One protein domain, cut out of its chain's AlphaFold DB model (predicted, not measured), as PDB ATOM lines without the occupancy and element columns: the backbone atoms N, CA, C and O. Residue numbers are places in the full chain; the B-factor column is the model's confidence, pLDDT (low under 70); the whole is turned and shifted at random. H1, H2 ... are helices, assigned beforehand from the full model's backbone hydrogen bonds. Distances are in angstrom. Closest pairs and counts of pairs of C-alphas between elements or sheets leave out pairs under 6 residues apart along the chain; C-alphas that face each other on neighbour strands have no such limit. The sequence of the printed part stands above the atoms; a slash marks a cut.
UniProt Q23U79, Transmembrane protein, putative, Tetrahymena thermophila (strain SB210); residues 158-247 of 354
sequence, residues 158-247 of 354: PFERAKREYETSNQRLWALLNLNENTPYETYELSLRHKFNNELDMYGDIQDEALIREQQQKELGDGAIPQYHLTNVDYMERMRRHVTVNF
ATOM      1  N   PRO A 158      40.507  18.877  70.029       55.00
ATOM      2  CA  PRO A 158      40.877  18.809  68.618       55.00
ATOM      3  C   PRO A 158      39.808  18.044  67.822       55.00
ATOM      4  O   PRO A 158      39.650  18.273  66.626       55.00
ATOM      5  N   PHE A 159      39.004  17.226  68.510       53.38
ATOM      6  CA  PHE A 159      37.791  16.595  68.013       53.38
ATOM      7  C   PHE A 159      36.650  17.574  67.690       53.38
ATOM      8  O   PHE A 159      35.951  17.351  66.710       53.38
ATOM      9  N   GLU A 160      36.472  18.679  68.416       59.00
ATOM     10  CA  GLU A 160      35.472  19.707  68.091       59.00
ATOM     11  C   GLU A 160      35.894  20.586  66.909       59.00
ATOM     12  O   GLU A 160      35.056  20.921  66.076       59.00
ATOM     13  N   ARG A 161      37.193  20.882  66.742       52.81
ATOM     14  CA  ARG A 161      37.697  21.505  65.495       52.81
ATOM     15  C   ARG A 161      37.677  20.548  64.299       52.81
ATOM     16  O   ARG A 161      37.587  21.012  63.162       52.81
ATOM     17  N   ALA A 162      37.767  19.240  64.544       53.78
ATOM     18  CA  ALA A 162      37.692  18.193  63.525       53.78
ATOM     19  C   ALA A 162      36.263  17.695  63.246       53.78
ATOM     20  O   ALA A 162      36.077  16.964  62.276       53.78
ATOM     21  N   LYS A 163      35.246  18.147  63.996       51.22
ATOM     22  CA  LYS A 163      33.825  18.077  63.608       51.22
ATOM     23  C   LYS A 163      33.511  19.070  62.478       51.22
ATOM     24  O   LYS A 163      32.485  19.738  62.478       51.22
ATOM     25  N   ARG A 164      34.381  19.164  61.469       56.34
ATOM     26  CA  ARG A 164      33.854  19.434  60.135       56.34
ATOM     27  C   ARG A 164      33.065  18.180  59.815       56.34
ATOM     28  O   ARG A 164      33.641  17.096  59.851       56.34
ATOM     29  N   GLU A 165      31.759  18.309  59.648       64.38
ATOM     30  CA  GLU A 165      30.933  17.202  59.186       64.38
ATOM     31  C   GLU A 165      31.587  16.696  57.902       64.38
ATOM     32  O   GLU A 165      31.618  17.394  56.890       64.38
ATOM     33  N   TYR A 166      32.265  15.550  57.983       62.44
ATOM     34  CA  TYR A 166      32.862  14.956  56.804       62.44
ATOM     35  C   TYR A 166      31.688  14.615  55.905       62.44
ATOM     36  O   TYR A 166      30.912  13.718  56.236       62.44
ATOM     37  N   GLU A 167      31.539  15.362  54.811       75.56
ATOM     38  CA  GLU A 167      30.501  15.083  53.831       75.56
ATOM     39  C   GLU A 167      30.626  13.621  53.424       75.56
ATOM     40  O   GLU A 167      31.657  13.175  52.902       75.56
ATOM     41  N   THR A 168      29.579  12.862  53.720       75.75
ATOM     42  CA  THR A 168      29.499  11.464  53.314       75.75
ATOM     43  C   THR A 168      29.546  11.388  51.788       75.75
ATOM     44  O   THR A 168      29.122  12.319  51.098       75.75
ATOM     45  N   SER A 169      30.021  10.274  51.224       75.31
ATOM     46  CA  SER A 169      30.065  10.097  49.762       75.31
ATOM     47  C   SER A 169      28.705  10.356  49.096       75.31
ATOM     48  O   SER A 169      28.653  10.906  48.000       75.31
ATOM     49  N   ASN A 170      27.600  10.050  49.788       77.81
ATOM     50  CA  ASN A 170      26.246  10.350  49.320       77.81
ATOM     51  C   ASN A 170      25.931  11.851  49.327       77.81
ATOM     52  O   ASN A 170      25.378  12.344  48.351       77.81
ATOM     53  N   GLN A 171      26.301  12.586  50.381       80.81
ATOM     54  CA  GLN A 171      26.119  14.044  50.428       80.81
ATOM     55  C   GLN A 171      26.916  14.741  49.321       80.81
ATOM     56  O   GLN A 171      26.381  15.623  48.655       80.81
ATOM     57  N   ARG A 172      28.147  14.284  49.049       82.75
ATOM     58  CA  ARG A 172      28.942  14.776  47.913       82.75
ATOM     59  C   ARG A 172      28.266  14.502  46.580       82.75
ATOM     60  O   ARG A 172      28.188  15.396  45.748       82.75
ATOM     61  N   LEU A 173      27.753  13.288  46.381       82.38
ATOM     62  CA  LEU A 173      27.019  12.932  45.167       82.38
ATOM     63  C   LEU A 173      25.772  13.807  44.985       82.38
ATOM     64  O   LEU A 173      25.501  14.275  43.885       82.38
ATOM     65  N   TRP A 174      25.033  14.068  46.059       87.25
ATOM     66  CA  TRP A 174      23.842  14.911  46.013       87.25
ATOM     67  C   TRP A 174      24.174  16.371  45.714       87.25
ATOM     68  O   TRP A 174      23.522  16.969  44.861       87.25
ATOM     69  N   ALA A 175      25.229  16.912  46.332       89.38
ATOM     70  CA  ALA A 175      25.744  18.241  46.020       89.38
ATOM     71  C   ALA A 175      26.218  18.330  44.560       89.38
ATOM     72  O   ALA A 175      25.897  19.278  43.853       89.38
ATOM     73  N   LEU A 176      26.913  17.300  44.070       89.00
ATOM     74  CA  LEU A 176      27.375  17.207  42.686       89.00
ATOM     75  C   LEU A 176      26.220  17.168  41.677       89.00
ATOM     76  O   LEU A 176      26.362  17.718  40.583       89.00
ATOM     77  N   LEU A 177      25.117  16.499  42.008       88.81
ATOM     78  CA  LEU A 177      23.930  16.397  41.155       88.81
ATOM     79  C   LEU A 177      22.927  17.543  41.383       88.81
ATOM     80  O   LEU A 177      21.918  17.601  40.685       88.81
ATOM     81  N   ASN A 178      23.203  18.457  42.323       93.00
ATOM     82  CA  ASN A 178      22.297  19.523  42.765       93.00
ATOM     83  C   ASN A 178      20.906  19.000  43.185       93.00
ATOM     84  O   ASN A 178      19.878  19.570  42.814       93.00
ATOM     85  N   LEU A 179      20.868  17.893  43.934       92.00
ATOM     86  CA  LEU A 179      19.631  17.245  44.387       92.00
ATOM     87  C   LEU A 179      19.368  17.510  45.871       92.00
ATOM     88  O   LEU A 179      20.294  17.689  46.659       92.00
ATOM     89  N   ASN A 180      18.090  17.472  46.250       93.50
ATOM     90  CA  ASN A 180      17.625  17.672  47.621       93.50
ATOM     91  C   ASN A 180      17.016  16.378  48.191       93.50
ATOM     92  O   ASN A 180      16.645  15.473  47.449       93.50
ATOM     93  N   GLU A 181      16.812  16.328  49.512       88.69
ATOM     94  CA  GLU A 181      16.187  15.190  50.224       88.69
ATOM     95  C   GLU A 181      14.803  14.797  49.698       88.69
ATOM     96  O   GLU A 181      14.408  13.639  49.791       88.69
ATOM     97  N   ASN A 182      14.086  15.747  49.099       91.69
ATOM     98  CA  ASN A 182      12.741  15.540  48.569       91.69
ATOM     99  C   ASN A 182      12.717  15.211  47.069       91.69
ATOM    100  O   ASN A 182      11.641  15.168  46.469       91.69
ATOM    101  N   THR A 183      13.875  15.033  46.430       88.62
ATOM    102  CA  THR A 183      13.932  14.753  44.995       88.62
ATOM    103  C   THR A 183      13.501  13.304  44.718       88.62
ATOM    104  O   THR A 183      14.048  12.379  45.321       88.62
ATOM    105  N   PRO A 184      12.529  13.064  43.815       91.19
ATOM    106  CA  PRO A 184      12.092  11.710  43.494       91.19
ATOM    107  C   PRO A 184      13.199  10.919  42.783       91.19
ATOM    108  O   PRO A 184      14.030  11.474  42.060       91.19
ATOM    109  N   TYR A 185      13.172   9.596  42.957       82.25
ATOM    110  CA  TYR A 185      14.199   8.684  42.442       82.25
ATOM    111  C   TYR A 185      14.403   8.782  40.919       82.25
ATOM    112  O   TYR A 185      15.530   8.732  40.440       82.25
ATOM    113  N   GLU A 186      13.330   8.998  40.156       84.25
ATOM    114  CA  GLU A 186      13.396   9.144  38.695       84.25
ATOM    115  C   GLU A 186      14.243  10.358  38.273       84.25
ATOM    116  O   GLU A 186      15.012  10.297  37.315       84.25
ATOM    117  N   THR A 187      14.162  11.459  39.025       89.00
ATOM    118  CA  THR A 187      14.966  12.665  38.782       89.00
ATOM    119  C   THR A 187      16.424  12.462  39.189       89.00
ATOM    120  O   THR A 187      17.328  12.954  38.510       89.00
ATOM    121  N   TYR A 188      16.673  11.691  40.252       86.69
ATOM    122  CA  TYR A 188      18.027  11.262  40.608       86.69
ATOM    123  C   TYR A 188      18.663  10.450  39.470       86.69
ATOM    124  O   TYR A 188      19.768  10.764  39.035       86.69
ATOM    125  N   GLU A 189      17.950   9.468  38.919       82.25
ATOM    126  CA  GLU A 189      18.467   8.644  37.824       82.25
ATOM    127  C   GLU A 189      18.753   9.472  36.561       82.25
ATOM    128  O   GLU A 189      19.820   9.336  35.960       82.25
ATOM    129  N   LEU A 190      17.843  10.380  36.195       84.56
ATOM    130  CA  LEU A 190      18.005  11.252  35.032       84.56
ATOM    131  C   LEU A 190      19.190  12.215  35.191       84.56
ATOM    132  O   LEU A 190      19.982  12.369  34.264       84.56
ATOM    133  N   SER A 191      19.352  12.831  36.366       85.50
ATOM    134  CA  SER A 191      20.485  13.730  36.638       85.50
ATOM    135  C   SER A 191      21.829  12.999  36.623       85.50
ATOM    136  O   SER A 191      22.811  13.530  36.106       85.50
ATOM    137  N   LEU A 192      21.870  11.756  37.114       82.69
ATOM    138  CA  LEU A 192      23.067  10.921  37.091       82.69
ATOM    139  C   LEU A 192      23.444  10.534  35.655       82.69
ATOM    140  O   LEU A 192      24.611  10.647  35.279       82.69
ATOM    141  N   ARG A 193      22.457  10.157  34.833       78.50
ATOM    142  CA  ARG A 193      22.655   9.895  33.398       78.50
ATOM    143  C   ARG A 193      23.139  11.135  32.651       78.50
ATOM    144  O   ARG A 193      24.080  11.023  31.881       78.50
ATOM    145  N   HIS A 194      22.546  12.301  32.915       80.25
ATOM    146  CA  HIS A 194      22.920  13.559  32.267       80.25
ATOM    147  C   HIS A 194      24.332  14.014  32.650       80.25
ATOM    148  O   HIS A 194      25.089  14.469  31.800       80.25
ATOM    149  N   LYS A 195      24.706  13.907  33.931       81.94
ATOM    150  CA  LYS A 195      26.011  14.381  34.405       81.94
ATOM    151  C   LYS A 195      27.167  13.498  33.938       81.94
ATOM    152  O   LYS A 195      28.218  14.023  33.591       81.94
ATOM    153  N   PHE A 196      26.975  12.182  33.942       75.62
ATOM    154  CA  PHE A 196      28.028  11.224  33.597       75.62
ATOM    155  C   PHE A 196      27.888  10.629  32.192       75.62
ATOM    156  O   PHE A 196      28.655   9.747  31.835       75.62
ATOM    157  N   ASN A 197      26.931  11.121  31.400       67.88
ATOM    158  CA  ASN A 197      26.653  10.712  30.023       67.88
ATOM    159  C   ASN A 197      26.624   9.183  29.827       67.88
ATOM    160  O   ASN A 197      27.252   8.634  28.927       67.88
ATOM    161  N   ASN A 198      25.905   8.485  30.711       61.94
ATOM    162  CA  ASN A 198      25.873   7.016  30.734       61.94
ATOM    163  C   ASN A 198      25.004   6.396  29.622       61.94
ATOM    164  O   ASN A 198      24.899   5.173  29.542       61.94
ATOM    165  N   GLU A 199      24.338   7.208  28.802       55.56
ATOM    166  CA  GLU A 199      23.581   6.732  27.646       55.56
ATOM    167  C   GLU A 199      24.254   7.197  26.360       55.56
ATOM    168  O   GLU A 199      24.808   8.291  26.296       55.56
ATOM    169  N   LEU A 200      24.196   6.332  25.345       51.19
ATOM    170  CA  LEU A 200      24.646   6.602  23.986       51.19
ATOM    171  C   LEU A 200      24.001   7.914  23.501       51.19
ATOM    172  O   LEU A 200      22.816   7.934  23.161       51.19
ATOM    173  N   ASP A 201      24.755   9.012  23.491       49.56
ATOM    174  CA  ASP A 201      24.313  10.230  22.823       49.56
ATOM    175  C   ASP A 201      24.091   9.882  21.345       49.56
ATOM    176  O   ASP A 201      24.992   9.381  20.670       49.56
ATOM    177  N   MET A 202      22.878  10.097  20.831       51.84
ATOM    178  CA  MET A 202      22.552   9.751  19.444       51.84
ATOM    179  C   MET A 202      23.355  10.574  18.419       51.84
ATOM    180  O   MET A 202      23.313  10.249  17.233       51.84
ATOM    181  N   TYR A 203      24.078  11.616  18.852       50.56
ATOM    182  CA  TYR A 203      24.889  12.477  17.987       50.56
ATOM    183  C   TYR A 203      26.297  12.799  18.531       50.56
ATOM    184  O   TYR A 203      26.951  13.693  17.995       50.56
ATOM    185  N   GLY A 204      26.783  12.086  19.554       51.88
ATOM    186  CA  GLY A 204      28.042  12.405  20.239       51.88
ATOM    187  C   GLY A 204      29.080  11.285  20.181       51.88
ATOM    188  O   GLY A 204      28.737  10.104  20.203       51.88
ATOM    189  N   ASP A 205      30.360  11.664  20.115       56.81
ATOM    190  CA  ASP A 205      31.486  10.731  20.197       56.81
ATOM    191  C   ASP A 205      31.376   9.883  21.470       56.81
ATOM    192  O   ASP A 205      31.235  10.407  22.578       56.81
ATOM    193  N   ILE A 206      31.440   8.561  21.299       58.03
ATOM    194  CA  ILE A 206      31.374   7.584  22.385       58.03
ATOM    195  C   ILE A 206      32.561   7.851  23.313       58.03
ATOM    196  O   ILE A 206      33.700   7.507  22.991       58.03
ATOM    197  N   GLN A 207      32.308   8.481  24.460       61.09
ATOM    198  CA  GLN A 207      33.310   8.526  25.513       61.09
ATOM    199  C   GLN A 207      33.478   7.113  26.060       61.09
ATOM    200  O   GLN A 207      32.505   6.434  26.384       61.09
ATOM    201  N   ASP A 208      34.728   6.665  26.116       70.19
ATOM    202  CA  ASP A 208      35.068   5.335  26.596       70.19
ATOM    203  C   ASP A 208      34.599   5.181  28.052       70.19
ATOM    204  O   ASP A 208      34.881   6.040  28.897       70.19
ATOM    205  N   GLU A 209      33.890   4.094  28.369       65.25
ATOM    206  CA  GLU A 209      33.335   3.860  29.711       65.25
ATOM    207  C   GLU A 209      34.417   3.928  30.798       65.25
ATOM    208  O   GLU A 209      34.146   4.277  31.947       65.25
ATOM    209  N   ALA A 210      35.659   3.593  30.441       69.50
ATOM    210  CA  ALA A 210      36.810   3.679  31.326       69.50
ATOM    211  C   ALA A 210      37.102   5.119  31.792       69.50
ATOM    212  O   ALA A 210      37.414   5.320  32.966       69.50
ATOM    213  N   LEU A 211      36.945   6.119  30.918       75.25
ATOM    214  CA  LEU A 211      37.185   7.530  31.246       75.25
ATOM    215  C   LEU A 211      36.098   8.080  32.174       75.25
ATOM    216  O   LEU A 211      36.399   8.791  33.131       75.25
ATOM    217  N   ILE A 212      34.844   7.686  31.939       71.12
ATOM    218  CA  ILE A 212      33.710   8.047  32.802       71.12
ATOM    219  C   ILE A 212      33.905   7.444  34.203       71.12
ATOM    220  O   ILE A 212      33.661   8.111  35.208       71.12
ATOM    221  N   ARG A 213      34.420   6.207  34.295       66.44
ATOM    222  CA  ARG A 213      34.767   5.561  35.575       66.44
ATOM    223  C   ARG A 213      35.883   6.290  36.313       66.44
ATOM    224  O   ARG A 213      35.766   6.490  37.519       66.44
ATOM    225  N   GLU A 214      36.943   6.688  35.612       75.94
ATOM    226  CA  GLU A 214      38.044   7.443  36.217       75.94
ATOM    227  C   GLU A 214      37.550   8.790  36.759       75.94
ATOM    228  O   GLU A 214      37.893   9.167  37.879       75.94
ATOM    229  N   GLN A 215      36.674   9.477  36.023       77.75
ATOM    230  CA  GLN A 215      36.048  10.718  36.481       77.75
ATOM    231  C   GLN A 215      35.146  10.494  37.702       77.75
ATOM    232  O   GLN A 215      35.290  11.204  38.697       77.75
ATOM    233  N   GLN A 216      34.285   9.470  37.691       69.88
ATOM    234  CA  GLN A 216      33.433   9.130  38.838       69.88
ATOM    235  C   GLN A 216      34.256   8.775  40.082       69.88
ATOM    236  O   GLN A 216      33.954   9.253  41.174       69.88
ATOM    237  N   GLN A 217      35.316   7.977  39.933       73.94
ATOM    238  CA  GLN A 217      36.179   7.595  41.052       73.94
ATOM    239  C   GLN A 217      37.001   8.784  41.568       73.94
ATOM    240  O   GLN A 217      37.186   8.924  42.776       73.94
ATOM    241  N   LYS A 218      37.447   9.676  40.676       78.62
ATOM    242  CA  LYS A 218      38.142  10.915  41.045       78.62
ATOM    243  C   LYS A 218      37.238  11.882  41.813       78.62
ATOM    244  O   LYS A 218      37.713  12.534  42.739       78.62
ATOM    245  N   GLU A 219      35.960  11.977  41.447       77.06
ATOM    246  CA  GLU A 219      35.005  12.900  42.072       77.06
ATOM    247  C   GLU A 219      34.382  12.354  43.368       77.06
ATOM    248  O   GLU A 219      34.263  13.091  44.349       77.06
ATOM    249  N   LEU A 220      33.994  11.074  43.408       67.75
ATOM    250  CA  LEU A 220      33.302  10.477  44.560       67.75
ATOM    251  C   LEU A 220      34.232   9.735  45.539       67.75
ATOM    252  O   LEU A 220      33.844   9.495  46.688       67.75
ATOM    253  N   GLY A 221      35.446   9.379  45.112       69.69
ATOM    254  CA  GLY A 221      36.363   8.515  45.858       69.69
ATOM    255  C   GLY A 221      35.937   7.040  45.869       69.69
ATOM    256  O   GLY A 221      34.995   6.635  45.190       69.69
ATOM    257  N   ASP A 222      36.604   6.226  46.693       66.88
ATOM    258  CA  ASP A 222      36.437   4.758  46.748       66.88
ATOM    259  C   ASP A 222      35.044   4.271  47.210       66.88
ATOM    260  O   ASP A 222      34.776   3.072  47.241       66.88
ATOM    261  N   GLY A 223      34.147   5.184  47.597       59.97
ATOM    262  CA  GLY A 223      32.803   4.863  48.090       59.97
ATOM    263  C   GLY A 223      31.724   4.742  47.010       59.97
ATOM    264  O   GLY A 223      30.602   4.344  47.323       59.97
ATOM    265  N   ALA A 224      32.016   5.102  45.757       63.19
ATOM    266  CA  ALA A 224      31.038   5.041  44.675       63.19
ATOM    267  C   ALA A 224      30.797   3.597  44.216       63.19
ATOM    268  O   ALA A 224      31.734   2.907  43.820       63.19
ATOM    269  N   ILE A 225      29.538   3.144  44.219       66.19
ATOM    270  CA  ILE A 225      29.168   1.855  43.618       66.19
ATOM    271  C   ILE A 225      29.086   2.049  42.096       66.19
ATOM    272  O   ILE A 225      28.249   2.833  41.643       66.19
ATOM    273  N   PRO A 226      29.898   1.340  41.291       67.19
ATOM    274  CA  PRO A 226      29.871   1.483  39.840       67.19
ATOM    275  C   PRO A 226      28.510   1.127  39.230       67.19
ATOM    276  O   PRO A 226      27.834   0.200  39.677       67.19
ATOM    277  N   GLN A 227      28.118   1.803  38.151       64.00
ATOM    278  CA  GLN A 227      26.794   1.599  37.553       64.00
ATOM    279  C   GLN A 227      26.577   0.181  37.000       64.00
ATOM    280  O   GLN A 227      25.489  -0.372  37.148       64.00
ATOM    281  N   TYR A 228      27.610  -0.460  36.443       64.12
ATOM    282  CA  TYR A 228      27.517  -1.851  35.976       64.12
ATOM    283  C   TYR A 228      27.243  -2.843  37.121       64.12
ATOM    284  O   TYR A 228      26.678  -3.915  36.912       64.12
ATOM    285  N   HIS A 229      27.616  -2.486  38.353       71.50
ATOM    286  CA  HIS A 229      27.264  -3.251  39.541       71.50
ATOM    287  C   HIS A 229      25.806  -3.034  39.953       71.50
ATOM    288  O   HIS A 229      25.194  -3.967  40.463       71.50
ATOM    289  N   LEU A 230      25.238  -1.849  39.697       66.88
ATOM    290  CA  LEU A 230      23.822  -1.556  39.944       66.88
ATOM    291  C   LEU A 230      22.898  -2.291  38.963       66.88
ATOM    292  O   LEU A 230      21.821  -2.733  39.361       66.88
ATOM    293  N   THR A 231      23.315  -2.452  37.705       71.81
ATOM    294  CA  THR A 231      22.556  -3.207  36.692       71.81
ATOM    295  C   THR A 231      22.702  -4.723  36.848       71.81
ATOM    296  O   THR A 231      21.811  -5.475  36.451       71.81
ATOM    297  N   ASN A 232      23.788  -5.198  37.466       73.19
ATOM    298  CA  ASN A 232      24.012  -6.617  37.720       73.19
ATOM    299  C   ASN A 232      23.172  -7.123  38.910       73.19
ATOM    300  O   ASN A 232      23.516  -6.929  40.080       73.19
ATOM    301  N   VAL A 233      22.083  -7.831  38.597       79.62
ATOM    302  CA  VAL A 233      21.138  -8.387  39.583       79.62
ATOM    303  C   VAL A 233      21.830  -9.322  40.578       79.62
ATOM    304  O   VAL A 233      21.610  -9.191  41.782       79.62
ATOM    305  N   ASP A 234      22.722 -10.203  40.119       79.50
ATOM    306  CA  ASP A 234      23.426 -11.163  40.980       79.50
ATOM    307  C   ASP A 234      24.401 -10.477  41.941       79.50
ATOM    308  O   ASP A 234      24.612 -10.925  43.074       79.50
ATOM    309  N   TYR A 235      25.031  -9.387  41.503       74.88
ATOM    310  CA  TYR A 235      25.866  -8.563  42.370       74.88
ATOM    311  C   TYR A 235      25.020  -7.843  43.423       74.88
ATOM    312  O   TYR A 235      25.338  -7.918  44.612       74.88
ATOM    313  N   MET A 236      23.912  -7.219  43.021       73.56
ATOM    314  CA  MET A 236      23.012  -6.529  43.948       73.56
ATOM    315  C   MET A 236      22.356  -7.491  44.941       73.56
ATOM    316  O   MET A 236      22.208  -7.154  46.115       73.56
ATOM    317  N   GLU A 237      22.023  -8.712  44.524       74.19
ATOM    318  CA  GLU A 237      21.565  -9.758  45.436       74.19
ATOM    319  C   GLU A 237      22.657 -10.194  46.413       74.19
ATOM    320  O   GLU A 237      22.379 -10.352  47.601       74.19
ATOM    321  N   ARG A 238      23.903 -10.368  45.954       72.75
ATOM    322  CA  ARG A 238      25.033 -10.668  46.844       72.75
ATOM    323  C   ARG A 238      25.258  -9.543  47.844       72.75
ATOM    324  O   ARG A 238      25.357  -9.837  49.030       72.75
ATOM    325  N   MET A 239      25.254  -8.287  47.408       68.94
ATOM    326  CA  MET A 239      25.341  -7.127  48.294       68.94
ATOM    327  C   MET A 239      24.198  -7.117  49.311       68.94
ATOM    328  O   MET A 239      24.468  -7.024  50.499       68.94
ATOM    329  N   ARG A 240      22.939  -7.337  48.903       66.50
ATOM    330  CA  ARG A 240      21.806  -7.448  49.848       66.50
ATOM    331  C   ARG A 240      21.963  -8.591  50.852       66.50
ATOM    332  O   ARG A 240      21.505  -8.464  51.978       66.50
ATOM    333  N   ARG A 241      22.600  -9.701  50.461       65.00
ATOM    334  CA  ARG A 241      22.909 -10.823  51.367       65.00
ATOM    335  C   ARG A 241      24.066 -10.506  52.328       65.00
ATOM    336  O   ARG A 241      24.083 -11.057  53.422       65.00
ATOM    337  N   HIS A 242      25.014  -9.655  51.921       55.41
ATOM    338  CA  HIS A 242      26.203  -9.273  52.703       55.41
ATOM    339  C   HIS A 242      26.047  -7.962  53.481       55.41
ATOM    340  O   HIS A 242      26.832  -7.716  54.393       55.41
ATOM    341  N   VAL A 243      25.013  -7.160  53.205       55.94
ATOM    342  CA  VAL A 243      24.455  -6.210  54.177       55.94
ATOM    343  C   VAL A 243      23.774  -7.057  55.247       55.94
ATOM    344  O   VAL A 243      22.558  -7.213  55.313       55.94
ATOM    345  N   THR A 244      24.604  -7.717  56.044       46.84
ATOM    346  CA  THR A 244      24.180  -8.399  57.249       46.84
ATOM    347  C   THR A 244      23.520  -7.363  58.136       46.84
ATOM    348  O   THR A 244      24.078  -6.282  58.340       46.84
ATOM    349  N   VAL A 245      22.365  -7.712  58.700       49.78
ATOM    350  CA  VAL A 245      21.859  -7.060  59.906       49.78
ATOM    351  C   VAL A 245      23.033  -7.006  60.875       49.78
ATOM    352  O   VAL A 245      23.579  -8.043  61.259       49.78
ATOM    353  N   ASN A 246      23.526  -5.807  61.169       45.69
ATOM    354  CA  ASN A 246      24.677  -5.670  62.042       45.69
ATOM    355  C   ASN A 246      24.202  -5.950  63.468       45.69
ATOM    356  O   ASN A 246      23.751  -5.055  64.177       45.69
ATOM    357  N   PHE A 247      24.293  -7.216  63.863       46.66
ATOM    358  CA  PHE A 247      23.966  -7.717  65.192       46.66
ATOM    359  C   PHE A 247      24.770  -7.018  66.307       46.66
ATOM    360  O   PHE A 247      24.395  -7.047  67.470       46.66
TER     361      PHE A 247
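AT A GLANCE: This is residues 158 to 247 of the 354 residues of the protein "Transmembrane protein, putative" of Tetrahymena thermophila (strain SB210) (UniProt Q23U79). Three helices, H2, H3 and H4, set steeply to one another, make a small, loosely joined body. Residues 158 to 166, with H1, and the loop of residues 199 to 205 stick out toward opposite ends of the long axis, while residues 230 to 238 and 240 to 247, with H6, stick out to one side. The printed part has 90 residues and, in chain order, named helices H1 to H6, with no named strand; its class is all helix. It is loose, with a radius of gyration of the C-alphas of 16.2 A, and spans 53 by 33 by 28 A.

HOW THE PARTS SIT: Begin at H1, residues 158 to 162, which touches no helix. Next, H2, residues 169 to 177, touches H3, residues 185 to 196, about perpendicular at 77 degrees; their closest C-alphas, Leu 177 and Ser 191, are 6.3 A apart. H4, residues 209 to 220, only just touches H2, with 3 pairs of C-alphas within 8 A, through residue 220 alone; the closest C-alphas, Ser 169 and Leu 220, are 6.1 A apart. H3 and H4 are close but not clearly touching, their closest C-alphas, Phe 196 and Ile 212, 6.6 A apart. H5, residues 227 to 231, and H6, residues 233 to 242, only just touch, with 3 pairs, and only at the corner; C-alphas 229 and 235 are closest, at 6.2 A. In the six helices every O i to N i+4 pair is within hydrogen-bond range.

IN THESE COORDINATES: Find C-alpha 158 at (40.877, 18.809, 68.618), where H1 begins. H3 runs 16.6 A from C-alpha 185, H4 16.3 A, and H6 14.1 A to C-alpha 242 at (26.203, -9.273, 52.703).

THE WHOLE: The C-alphas farthest apart, Pro 158 and Tyr 203, are 53.5 A apart. The printed part has no cut, and the link H3 to H4 is long. Mean pLDDT of the printed part is 70.7; 43 residues are under 70, among them 158 to 166, 197 to 207 and 239 to 247.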